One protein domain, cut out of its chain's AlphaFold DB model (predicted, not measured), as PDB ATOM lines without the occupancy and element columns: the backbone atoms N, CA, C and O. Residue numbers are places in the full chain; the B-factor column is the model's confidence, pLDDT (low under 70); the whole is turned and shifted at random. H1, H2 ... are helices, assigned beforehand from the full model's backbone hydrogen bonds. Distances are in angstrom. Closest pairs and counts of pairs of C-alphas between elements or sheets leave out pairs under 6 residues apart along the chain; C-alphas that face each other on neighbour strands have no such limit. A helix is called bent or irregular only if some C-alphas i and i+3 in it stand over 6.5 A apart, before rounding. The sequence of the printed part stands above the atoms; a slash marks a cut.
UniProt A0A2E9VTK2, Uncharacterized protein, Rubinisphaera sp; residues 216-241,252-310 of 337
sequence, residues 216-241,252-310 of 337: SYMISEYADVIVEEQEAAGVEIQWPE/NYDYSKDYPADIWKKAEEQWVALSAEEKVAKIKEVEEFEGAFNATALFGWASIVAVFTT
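AT A GLANCE: This is residues 216 to 241 and 252 to 310 of the 337 residues of an uncharacterized protein of Rubinisphaera sp (UniProt A0A2E9VTK2). What does the model look like at first sight? It is a long helical arm on a small head: H3 runs away from a head in which H1 and H2 cross near their middles, and its residues 287 to 310 stick out free. H2 and H3 meet at a corner through a tight link, making a V whose longer limb is H3, with H1 across H2 and its first residues near H3. What is it built of? The printed part has 85 residues with three named helices, in the order H1, H2, H3, and no named strand; its class is all helix. How large and how dense is it? It is loose, with a radius of gyration of the C-alphas of 17.1 A, and spans 50 by 34 by 26 A, the arm making the length.

HOW THE PARTS SIT: How does the longest helix stand to the first? H3, residues 276 to 310, is close to but not clearly touching H1, residues 216 to 232. Their closest C-alphas, those of Met 218 and Ile 283, are 7.2 A apart, and their lines are about perpendicular at 83 degrees. How does it stand to the remaining helix? H2, residues 261 to 273, is close to but not clearly touching H3: their closest C-alphas, those of Trp 271 and Lys 279, are 7.7 A apart. They run opposite ways at a steep tilt of 63 degrees. Which helices touch? H1 and H2 touch, their closest C-alphas being those of Ala 223 and Ala 267 at 5.0 A, and run opposite ways at a steep tilt of 62 degrees. What do the backbone N and O atoms show? Each O i to N i+4 pair of H2 is within hydrogen-bond range, as are 12 of 13 in H1 and 30 of 31 in H3.

IN THESE COORDINATES: Where does the arm run? H3 goes from C-alpha 276 at (181.457, 191.691, 221.439) to C-alpha 310 at (187.032, 183.827, 173.739), 48.7 A. It has a kink of 33 degrees near residue 304; it is neither bent nor irregular, but only just: C-alphas 298 and 301 are 6.1 A apart. Where are the others? H1 begins with C-alpha 216 at (191.246, 182.578, 213.940) and is 24.3 A long; H2 is 18.1 A long.

THE WHOLE: How far does it reach? The two C-alphas farthest apart, those of Ala 273 and Thr 310, are 51.4 A apart. Without residues 287 to 310, the body spans 35 by 27 by 17 A. Where is the cut? Residues 242 to 251, in the link from H1 to H2, are not printed; C-alphas 241 and 252 are 19.6 A apart. How confident is the model? Mean pLDDT of the printed part is 90.9, and residues 299 to 301 are under 70.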
ATOM      1  N   SER A 216     189.848 182.835 214.312       94.06
ATOM      2  CA  SER A 216     191.246 182.578 213.940       94.06
ATOM      3  C   SER A 216     191.676 183.463 212.766       94.06
ATOM      4  O   SER A 216     192.689 184.147 212.860       94.06
ATOM      5  N   TYR A 217     190.846 183.559 211.723       94.50
ATOM      6  CA  TYR A 217     191.074 184.481 210.605       94.50
ATOM      7  C   TYR A 217     191.139 185.944 211.072       94.50
ATOM      8  O   TYR A 217     192.012 186.712 210.689       94.50
ATOM      9  N   MET A 218     190.238 186.357 211.967       96.06
ATOM     10  CA  MET A 218     190.285 187.727 212.481       96.06
ATOM     11  C   MET A 218     191.567 187.996 213.270       96.06
ATOM     12  O   MET A 218     192.080 189.106 213.211       96.06
ATOM     13  N   ILE A 219     192.090 187.010 214.006       97.38
ATOM     14  CA  ILE A 219     193.354 187.142 214.739       97.38
ATOM     15  C   ILE A 219     194.545 187.234 213.773       97.38
ATOM     16  O   ILE A 219     195.452 188.020 214.050       97.38
ATOM     17  N   SER A 220     194.545 186.516 212.644       96.06
ATOM     18  CA  SER A 220     195.637 186.614 211.663       96.06
ATOM     19  C   SER A 220     195.766 188.014 211.063       96.06
ATOM     20  O   SER A 220     196.878 188.522 210.983       96.06
ATOM     21  N   GLU A 221     194.658 188.713 210.798       95.38
ATOM     22  CA  GLU A 221     194.689 190.117 210.340       95.38
ATOM     23  C   GLU A 221     195.430 191.043 211.328       95.38
ATOM     24  O   GLU A 221     196.159 191.955 210.939       95.38
ATOM     25  N   TYR A 222     195.284 190.813 212.637       96.81
ATOM     26  CA  TYR A 222     196.056 191.549 213.647       96.81
ATOM     27  C   TYR A 222     197.509 191.088 213.720       96.81
ATOM     28  O   TYR A 222     198.397 191.899 213.994       96.81
ATOM     29  N   ALA A 223     197.758 189.794 213.512       97.69
ATOM     30  CA  ALA A 223     199.104 189.253 213.466       97.69
ATOM     31  C   ALA A 223     199.902 189.884 212.313       97.69
ATOM     32  O   ALA A 223     201.035 190.301 212.550       97.69
ATOM     33  N   ASP A 224     199.292 190.072 211.140       97.31
ATOM     34  CA  ASP A 224     199.896 190.751 209.987       97.31
ATOM     35  C   ASP A 224     200.287 192.199 210.299       97.31
ATOM     36  O   ASP A 224     201.412 192.615 210.021       97.31
ATOM     37  N   VAL A 225     199.413 192.959 210.967       97.12
ATOM     38  CA  VAL A 225     199.733 194.334 211.393       97.12
ATOM     39  C   VAL A 225     200.921 194.351 212.362       97.12
ATOM     40  O   VAL A 225     201.817 195.184 212.248       97.12
ATOM     41  N   ILE A 226     200.965 193.416 213.316       97.94
ATOM     42  CA  ILE A 226     202.067 193.317 214.286       97.94
ATOM     43  C   ILE A 226     203.382 192.918 213.601       97.94
ATOM     44  O   ILE A 226     204.450 193.381 214.015       97.94
ATOM     45  N   VAL A 227     203.320 192.044 212.595       97.88
ATOM     46  CA  VAL A 227     204.458 191.658 211.752       97.88
ATOM     47  C   VAL A 227     204.990 192.886 211.022       97.88
ATOM     48  O   VAL A 227     206.164 193.213 211.184       97.88
ATOM     49  N   GLU A 228     204.123 193.622 210.322       97.19
ATOM     50  CA  GLU A 228     204.494 194.832 209.582       97.19
ATOM     51  C   GLU A 228     205.147 195.881 210.501       97.19
ATOM     52  O   GLU A 228     206.195 196.446 210.174       97.19
ATOM     53  N   GLU A 229     204.590 196.103 211.697       97.38
ATOM     54  CA  GLU A 229     205.161 197.014 212.697       97.38
ATOM     55  C   GLU A 229     206.554 196.574 213.179       97.38
ATOM     56  O   GLU A 229     207.447 197.412 213.362       97.38
ATOM     57  N   GLN A 230     206.765 195.273 213.400       97.94
ATOM     58  CA  GLN A 230     208.051 194.734 213.848       97.94
ATOM     59  C   GLN A 230     209.113 194.788 212.748       97.94
ATOM     60  O   GLN A 230     210.245 195.209 213.015       97.94
ATOM     61  N   GLU A 231     208.752 194.441 211.516       96.88
ATOM     62  CA  GLU A 231     209.643 194.546 210.361       96.88
ATOM     63  C   GLU A 231     210.029 196.005 210.087       96.88
ATOM     64  O   GLU A 231     211.210 196.310 209.896       96.88
ATOM     65  N   ALA A 232     209.076 196.940 210.177       97.06
ATOM     66  CA  ALA A 232     209.341 198.376 210.069       97.06
ATOM     67  C   ALA A 232     210.281 198.897 211.176       97.06
ATOM     68  O   ALA A 232     211.036 199.850 210.960       97.06
ATOM     69  N   ALA A 233     210.276 198.261 212.350       97.88
ATOM     70  CA  ALA A 233     211.210 198.534 213.443       97.88
ATOM     71  C   ALA A 233     212.581 197.843 213.274       97.88
ATOM     72  O   ALA A 233     213.471 198.040 214.107       97.88
ATOM     73  N   GLY A 234     212.776 197.060 212.208       97.88
ATOM     74  CA  GLY A 234     214.004 196.314 211.935       97.88
ATOM     75  C   GLY A 234     214.183 195.079 212.819       97.88
ATOM     76  O   GLY A 234     215.314 194.629 213.010       97.88
ATOM     77  N   VAL A 235     213.101 194.561 213.401       98.06
ATOM     78  CA  VAL A 235     213.113 193.307 214.158       98.06
ATOM     79  C   VAL A 235     213.007 192.150 213.170       98.06
ATOM     80  O   VAL A 235     212.085 192.095 212.364       98.06
ATOM     81  N   GLU A 236     213.959 191.222 213.227       97.31
ATOM     82  CA  GLU A 236     213.941 190.014 212.401       97.31
ATOM     83  C   GLU A 236     212.974 188.981 212.997       97.31
ATOM     84  O   GLU A 236     213.139 188.552 214.143       97.31
ATOM     85  N   ILE A 237     211.966 188.585 212.217       97.56
ATOM     86  CA  ILE A 237     210.916 187.649 212.630       97.56
ATOM     87  C   ILE A 237     211.327 186.216 212.268       97.56
ATOM     88  O   ILE A 237     211.738 185.933 211.145       97.56
ATOM     89  N   GLN A 238     211.224 185.303 213.236       97.56
ATOM     90  CA  GLN A 238     211.522 183.879 213.050       97.56
ATOM     91  C   GLN A 238     210.234 183.119 212.734       97.56
ATOM     92  O   GLN A 238     209.520 182.708 213.649       97.56
ATOM     93  N   TRP A 239     209.938 182.956 211.446       96.62
ATOM     94  CA  TRP A 239     208.736 182.275 210.970       96.62
ATOM     95  C   TRP A 239     208.753 180.764 211.270       96.62
ATOM     96  O   TRP A 239     209.824 180.148 211.211       96.62
ATOM     97  N   PRO A 240     207.596 180.160 211.607       95.62
ATOM     98  CA  PRO A 240     207.482 178.711 211.732       95.62
ATOM     99  C   PRO A 240     207.717 178.016 210.379       95.62
ATOM    100  O   PRO A 240     207.595 178.620 209.316       95.62
ATOM    101  N   GLU A 241     208.088 176.735 210.421       94.38
ATOM    102  CA  GLU A 241     208.192 175.912 209.211       94.38
ATOM    103  C   GLU A 241     206.775 175.602 208.709       94.38
ATOM    104  O   GLU A 241     205.973 175.025 209.445       94.38
ATOM    105  N   ASN A 252     188.167 175.589 208.034       81.94
ATOM    106  CA  ASN A 252     188.638 175.098 209.326       81.94
ATOM    107  C   ASN A 252     190.157 175.253 209.491       81.94
ATOM    108  O   ASN A 252     190.753 174.603 210.355       81.94
ATOM    109  N   TYR A 253     190.780 176.105 208.672       88.69
ATOM    110  CA  TYR A 253     192.210 176.360 208.735       88.69
ATOM    111  C   TYR A 253     192.582 177.052 210.053       88.69
ATOM    112  O   TYR A 253     191.962 178.033 210.474       88.69
ATOM    113  N   ASP A 254     193.606 176.526 210.721       91.94
ATOM    114  CA  ASP A 254     194.133 177.089 211.960       91.94
ATOM    115  C   ASP A 254     195.297 178.030 211.647       91.94
ATOM    116  O   ASP A 254     196.461 177.626 211.663       91.94
ATOM    117  N   TYR A 255     194.960 179.298 211.399       93.56
ATOM    118  CA  TYR A 255     195.918 180.360 211.091       93.56
ATOM    119  C   TYR A 255     196.982 180.572 212.175       93.56
ATOM    120  O   TYR A 255     198.028 181.148 211.894       93.56
ATOM    121  N   SER A 256     196.794 180.062 213.399       94.94
ATOM    122  CA  SER A 256     197.807 180.189 214.455       94.94
ATOM    123  C   SER A 256     199.137 179.508 214.124       94.94
ATOM    124  O   SER A 256     200.162 179.851 214.712       94.94
ATOM    125  N   LYS A 257     199.133 178.561 213.180       93.94
ATOM    126  CA  LYS A 257     200.329 177.841 212.728       93.94
ATOM    127  C   LYS A 257     201.223 178.661 211.806       93.94
ATOM    128  O   LYS A 257     202.410 178.362 211.729       93.94
ATOM    129  N   ASP A 258     200.676 179.688 211.162       94.88
ATOM    130  CA  ASP A 258     201.402 180.496 210.177       94.88
ATOM    131  C   ASP A 258     202.273 181.567 210.846       94.88
ATOM    132  O   ASP A 258     203.186 182.118 210.234       94.88
ATOM    133  N   TYR A 259     202.024 181.850 212.129       96.88
ATOM    134  CA  TYR A 259     202.669 182.938 212.855       96.88
ATOM    135  C   TYR A 259     203.535 182.436 214.014       96.88
ATOM    136  O   TYR A 259     203.219 181.441 214.673       96.88
ATOM    137  N   PRO A 260     204.610 183.169 214.359       97.56
ATOM    138  CA  PRO A 260     205.328 182.945 215.606       97.56
ATOM    139  C   PRO A 260     204.390 183.073 216.813       97.56
ATOM    140  O   PRO A 260     203.570 183.992 216.897       97.56
ATOM    141  N   ALA A 261     204.541 182.179 217.792       97.31
ATOM    142  CA  ALA A 261     203.625 182.083 218.930       97.31
ATOM    143  C   ALA A 261     203.512 183.381 219.756       97.31
ATOM    144  O   ALA A 261     202.476 183.641 220.368       97.31
ATOM    145  N   ASP A 262     204.565 184.201 219.808       97.56
ATOM    146  CA  ASP A 262     204.544 185.478 220.521       97.56
ATOM    147  C   ASP A 262     203.780 186.573 219.759       97.56
ATOM    148  O   ASP A 262     203.117 187.393 220.396       97.56
ATOM    149  N   ILE A 263     203.841 186.570 218.424       98.00
ATOM    150  CA  ILE A 263     203.057 187.459 217.557       98.00
ATOM    151  C   ILE A 263     201.584 187.079 217.645       98.00
ATOM    152  O   ILE A 263     200.758 187.934 217.966       98.00
ATOM    153  N   TRP A 264     201.272 185.793 217.464       98.00
ATOM    154  CA  TRP A 264     199.902 185.295 217.544       98.00
ATOM    155  C   TRP A 264     199.251 185.630 218.884       98.00
ATOM    156  O   TRP A 264     198.144 186.157 218.939       98.00
ATOM    157  N   LYS A 265     199.971 185.411 219.988       98.19
ATOM    158  CA  LYS A 265     199.467 185.735 221.323       98.19
ATOM    159  C   LYS A 265     199.150 187.227 221.482       98.19
ATOM    160  O   LYS A 265     198.139 187.571 222.088       98.19
ATOM    161  N   LYS A 266     199.994 188.124 220.959       98.00
ATOM    162  CA  LYS A 266     199.722 189.574 220.994       98.00
ATOM    163  C   LYS A 266     198.494 189.926 220.153       98.00
ATOM    164  O   LYS A 266     197.684 190.739 220.591       98.00
ATOM    165  N   ALA A 267     198.347 189.312 218.981       98.00
ATOM    166  CA  ALA A 267     197.184 189.490 218.118       98.00
ATOM    167  C   ALA A 267     195.893 189.016 218.810       98.00
ATOM    168  O   ALA A 267     194.900 189.739 218.846       98.00
ATOM    169  N   GLU A 268     195.935 187.851 219.458       98.12
ATOM    170  CA  GLU A 268     194.825 187.310 220.244       98.12
ATOM    171  C   GLU A 268     194.455 188.236 221.412       98.12
ATOM    172  O   GLU A 268     193.276 188.510 221.631       98.12
ATOM    173  N   GLU A 269     195.440 188.779 222.135       98.12
ATOM    174  CA  GLU A 269     195.206 189.761 223.202       98.12
ATOM    175  C   GLU A 269     194.493 191.018 222.670       98.12
ATOM    176  O   GLU A 269     193.563 191.511 223.314       98.12
ATOM    177  N   GLN A 270     194.870 191.507 221.481       97.88
ATOM    178  CA  GLN A 270     194.194 192.633 220.829       97.88
ATOM    179  C   GLN A 270     192.769 192.279 220.389       97.88
ATOM    180  O   GLN A 270     191.851 193.071 220.609       97.88
ATOM    181  N   TRP A 271     192.557 191.084 219.832       97.31
ATOM    182  CA  TRP A 271     191.226 190.616 219.448       97.31
ATOM    183  C   TRP A 271     190.315 190.465 220.665       97.31
ATOM    184  O   TRP A 271     189.193 190.963 220.680       97.31
ATOM    185  N   VAL A 272     190.782 189.806 221.725       97.38
ATOM    186  CA  VAL A 272     190.028 189.585 222.968       97.38
ATOM    187  C   VAL A 272     189.724 190.893 223.701       97.38
ATOM    188  O   VAL A 272     188.693 190.973 224.369       97.38
ATOM    189  N   ALA A 273     190.568 191.918 223.558       97.94
ATOM    190  CA  ALA A 273     190.327 193.234 224.142       97.94
ATOM    191  C   ALA A 273     189.128 193.975 223.520       97.94
ATOM    192  O   ALA A 273     188.585 194.875 224.166       97.94
ATOM    193  N   LEU A 274     188.695 193.602 222.309       97.06
ATOM    194  CA  LEU A 274     187.504 194.173 221.687       97.06
ATOM    195  C   LEU A 274     186.220 193.706 222.372       97.06
ATOM    196  O   LEU A 274     186.062 192.543 222.756       97.06
ATOM    197  N   SER A 275     185.252 194.615 222.456       98.12
ATOM    198  CA  SER A 275     183.901 194.265 222.881       98.12
ATOM    199  C   SER A 275     183.219 193.337 221.870       98.12
ATOM    200  O   SER A 275     183.548 193.314 220.684       98.12
ATOM    201  N   ALA A 276     182.217 192.579 222.321       97.38
ATOM    202  CA  ALA A 276     181.457 191.691 221.439       97.38
ATOM    203  C   ALA A 276     180.780 192.448 220.277       97.38
ATOM    204  O   ALA A 276     180.686 191.916 219.176       97.38
ATOM    205  N   GLU A 277     180.343 193.690 220.510       96.69
ATOM    206  CA  GLU A 277     179.747 194.542 219.473       96.69
ATOM    207  C   GLU A 277     180.781 194.943 218.410       96.69
ATOM    208  O   GLU A 277     180.498 194.851 217.217       96.69
ATOM    209  N   GLU A 278     181.999 195.312 218.823       96.75
ATOM    210  CA  GLU A 278     183.099 195.641 217.907       96.75
ATOM    211  C   GLU A 278     183.568 194.425 217.110       96.75
ATOM    212  O   GLU A 278     183.817 194.547 215.914       96.75
ATOM    213  N   LYS A 279     183.640 193.244 217.739       96.81
ATOM    214  CA  LYS A 279     183.990 191.994 217.048       96.81
ATOM    215  C   LYS A 279     183.014 191.677 215.924       96.81
ATOM    216  O   LYS A 279     183.439 191.430 214.803       96.81
ATOM    217  N   VAL A 280     181.711 191.733 216.209       95.38
ATOM    218  CA  VAL A 280     180.665 191.488 215.203       95.38
ATOM    219  C   VAL A 280     180.724 192.531 214.089       95.38
ATOM    220  O   VAL A 280     180.571 192.179 212.923       95.38
ATOM    221  N   ALA A 281     180.962 193.802 214.425       95.62
ATOM    222  CA  ALA A 281     181.093 194.855 213.425       95.62
ATOM    223  C   ALA A 281     182.304 194.626 212.505       95.62
ATOM    224  O   ALA A 281     182.157 194.740 211.292       95.62
ATOM    225  N   LYS A 282     183.460 194.250 213.068       95.25
ATOM    226  CA  LYS A 282     184.677 193.952 212.302       95.25
ATOM    227  C   LYS A 282     184.554 192.705 211.433       95.25
ATOM    228  O   LYS A 282     184.918 192.769 210.268       95.25
ATOM    229  N   ILE A 283     184.026 191.607 211.979       94.38
ATOM    230  CA  ILE A 283     183.756 190.382 211.208       94.38
ATOM    231  C   ILE A 283     182.891 190.726 210.004       94.38
ATOM    232  O   ILE A 283     183.248 190.417 208.876       94.38
ATOM    233  N   LYS A 284     181.802 191.462 210.234       93.25
ATOM    234  CA  LYS A 284     180.897 191.861 209.164       93.25
ATOM    235  C   LYS A 284     181.571 192.759 208.118       93.25
ATOM    236  O   LYS A 284     181.304 192.607 206.934       93.25
ATOM    237  N   GLU A 285     182.411 193.703 208.541       92.75
ATOM    238  CA  GLU A 285     183.171 194.565 207.627       92.75
ATOM    239  C   GLU A 285     184.115 193.746 206.738       92.75
ATOM    240  O   GLU A 285     184.139 193.963 205.528       92.75
ATOM    241  N   VAL A 286     184.834 192.780 207.315       91.44
ATOM    242  CA  VAL A 286     185.714 191.869 206.571       91.44
ATOM    243  C   VAL A 286     184.907 190.981 205.631       91.44
ATOM    244  O   VAL A 286     185.251 190.890 204.462       91.44
ATOM    245  N   GLU A 287     183.811 190.374 206.087       89.44
ATOM    246  CA  GLU A 287     182.945 189.535 205.248       89.44
ATOM    247  C   GLU A 287     182.361 190.323 204.062       89.44
ATOM    248  O   GLU A 287     182.352 189.839 202.930       89.44
ATOM    249  N   GLU A 288     181.918 191.568 204.283       86.19
ATOM    250  CA  GLU A 288     181.445 192.452 203.213       86.19
ATOM    251  C   GLU A 288     182.585 192.861 202.265       86.19
ATOM    252  O   GLU A 288     182.379 192.904 201.047       86.19
ATOM    253  N   PHE A 289     183.778 193.149 202.795       86.31
ATOM    254  CA  PHE A 289     184.947 193.526 202.003       86.31
ATOM    255  C   PHE A 289     185.466 192.359 201.160       86.31
ATOM    256  O   PHE A 289     185.583 192.518 199.949       86.31
ATOM    257  N   GLU A 290     185.710 191.195 201.755       83.88
ATOM    258  CA  GLU A 290     186.146 189.972 201.074       83.88
ATOM    259  C   GLU A 290     185.088 189.478 200.089       83.88
ATOM    260  O   GLU A 290     185.403 189.121 198.954       83.88
ATOM    261  N   GLY A 291     183.806 189.530 200.457       80.75
ATOM    262  CA  GLY A 291     182.711 189.222 199.539       80.75
ATOM    263  C   GLY A 291     182.698 190.160 198.327       80.75
ATOM    264  O   GLY A 291     182.570 189.714 197.182       80.75
ATOM    265  N   ALA A 292     182.888 191.464 198.547       78.38
ATOM    266  CA  ALA A 292     182.966 192.449 197.473       78.38
ATOM    267  C   ALA A 292     184.255 192.324 196.648       78.38
ATOM    268  O   ALA A 292     184.206 192.478 195.424       78.38
ATOM    269  N   PHE A 293     185.391 192.043 197.283       78.31
ATOM    270  CA  PHE A 293     186.684 191.873 196.636       78.31
ATOM    271  C   PHE A 293     186.685 190.616 195.780       78.31
ATOM    272  O   PHE A 293     186.975 190.720 194.595       78.31
ATOM    273  N   ASN A 294     186.251 189.470 196.303       75.25
ATOM    274  CA  ASN A 294     186.123 188.237 195.531       75.25
ATOM    275  C   ASN A 294     185.155 188.414 194.359       75.25
ATOM    276  O   ASN A 294     185.494 188.065 193.229       75.25
ATOM    277  N   ALA A 295     184.002 189.056 194.568       73.00
ATOM    278  CA  ALA A 295     183.090 189.375 193.470       73.00
ATOM    279  C   ALA A 295     183.736 190.302 192.422       73.00
ATOM    280  O   ALA A 295     183.575 190.084 191.221       73.00
ATOM    281  N   THR A 296     184.486 191.321 192.848       71.38
ATOM    282  CA  THR A 296     185.091 192.326 191.958       71.38
ATOM    283  C   THR A 296     186.344 191.816 191.253       71.38
ATOM    284  O   THR A 296     186.521 192.097 190.072       71.38
ATOM    285  N   ALA A 297     187.206 191.056 191.923       70.56
ATOM    286  CA  ALA A 297     188.408 190.449 191.363       70.56
ATOM    287  C   ALA A 297     188.032 189.375 190.337       70.56
ATOM    288  O   ALA A 297     188.533 189.390 189.208       70.56
ATOM    289  N   LEU A 298     187.056 188.528 190.683       71.38
ATOM    290  CA  LEU A 298     186.484 187.544 189.771       71.38
ATOM    291  C   LEU A 298     185.778 188.228 188.591       71.38
ATOM    292  O   LEU A 298     185.814 187.724 187.477       71.38
ATOM    293  N   PHE A 299     185.209 189.417 188.781       69.69
ATOM    294  CA  PHE A 299     184.573 190.167 187.703       69.69
ATOM    295  C   PHE A 299     185.565 190.923 186.802       69.69
ATOM    296  O   PHE A 299     185.486 190.837 185.577       69.69
ATOM    297  N   GLY A 300     186.502 191.675 187.371       69.06
ATOM    298  CA  GLY A 300     187.397 192.572 186.645       69.06
ATOM    299  C   GLY A 300     188.440 191.817 185.829       69.06
ATOM    300  O   GLY A 300     188.515 191.983 184.611       69.06
ATOM    301  N   TRP A 301     189.206 190.940 186.479       66.88
ATOM    302  CA  TRP A 301     190.254 190.181 185.798       66.88
ATOM    303  C   TRP A 301     189.681 189.083 184.912       66.88
ATOM    304  O   TRP A 301     190.099 188.955 183.757       66.88
ATOM    305  N   ALA A 302     188.679 188.335 185.389       71.62
ATOM    306  CA  ALA A 302     188.134 187.256 184.577       71.62
ATOM    307  C   ALA A 302     187.358 187.780 183.366       71.62
ATOM    308  O   ALA A 302     187.394 187.118 182.341       71.62
ATOM    309  N   SER A 303     186.714 188.956 183.408       72.62
ATOM    310  CA  SER A 303     186.024 189.485 182.220       72.62
ATOM    311  C   SER A 303     186.995 189.905 181.115       72.62
ATOM    312  O   SER A 303     186.775 189.547 179.960       72.62
ATOM    313  N   ILE A 304     188.097 190.590 181.442       74.25
ATOM    314  CA  ILE A 304     189.113 190.973 180.449       74.25
ATOM    315  C   ILE A 304     189.779 189.721 179.874       74.25
ATOM    316  O   ILE A 304     189.838 189.561 178.654       74.25
ATOM    317  N   VAL A 305     190.226 188.804 180.735       80.31
ATOM    318  CA  VAL A 305     190.837 187.545 180.295       80.31
ATOM    319  C   VAL A 305     189.841 186.719 179.483       80.31
ATOM    320  O   VAL A 305     190.203 186.232 178.417       80.31
ATOM    321  N   ALA A 306     188.576 186.622 179.903       79.94
ATOM    322  CA  ALA A 306     187.530 185.916 179.166       79.94
ATOM    323  C   ALA A 306     187.295 186.518 177.781       79.94
ATOM    324  O   ALA A 306     187.133 185.776 176.817       79.94
ATOM    325  N   VAL A 307     187.313 187.847 177.636       81.19
ATOM    326  CA  VAL A 307     187.217 188.482 176.313       81.19
ATOM    327  C   VAL A 307     188.359 188.007 175.417       81.19
ATOM    328  O   VAL A 307     188.104 187.603 174.287       81.19
ATOM    329  N   PHE A 308     189.600 188.002 175.905       82.31
ATOM    330  CA  PHE A 308     190.746 187.590 175.091       82.31
ATOM    331  C   PHE A 308     190.812 186.083 174.836       82.31
ATOM    332  O   PHE A 308     191.172 185.681 173.734       82.31
ATOM    333  N   THR A 309     190.413 185.241 175.788       84.25
ATOM    334  CA  THR A 309     190.388 183.781 175.593       84.25
ATOM    335  C   THR A 309     189.247 183.337 174.687       84.25
ATOM    336  O   THR A 309     189.379 182.352 173.966       84.25
ATOM    337  N   THR A 310     188.138 184.078 174.670       85.38
ATOM    338  CA  THR A 310     187.032 183.827 173.739       85.38
ATOM    339  C   THR A 310     187.292 184.411 172.355       85.38
ATOM    340  O   THR A 310     186.551 184.080 171.434       85.38
TER     341      THR A 310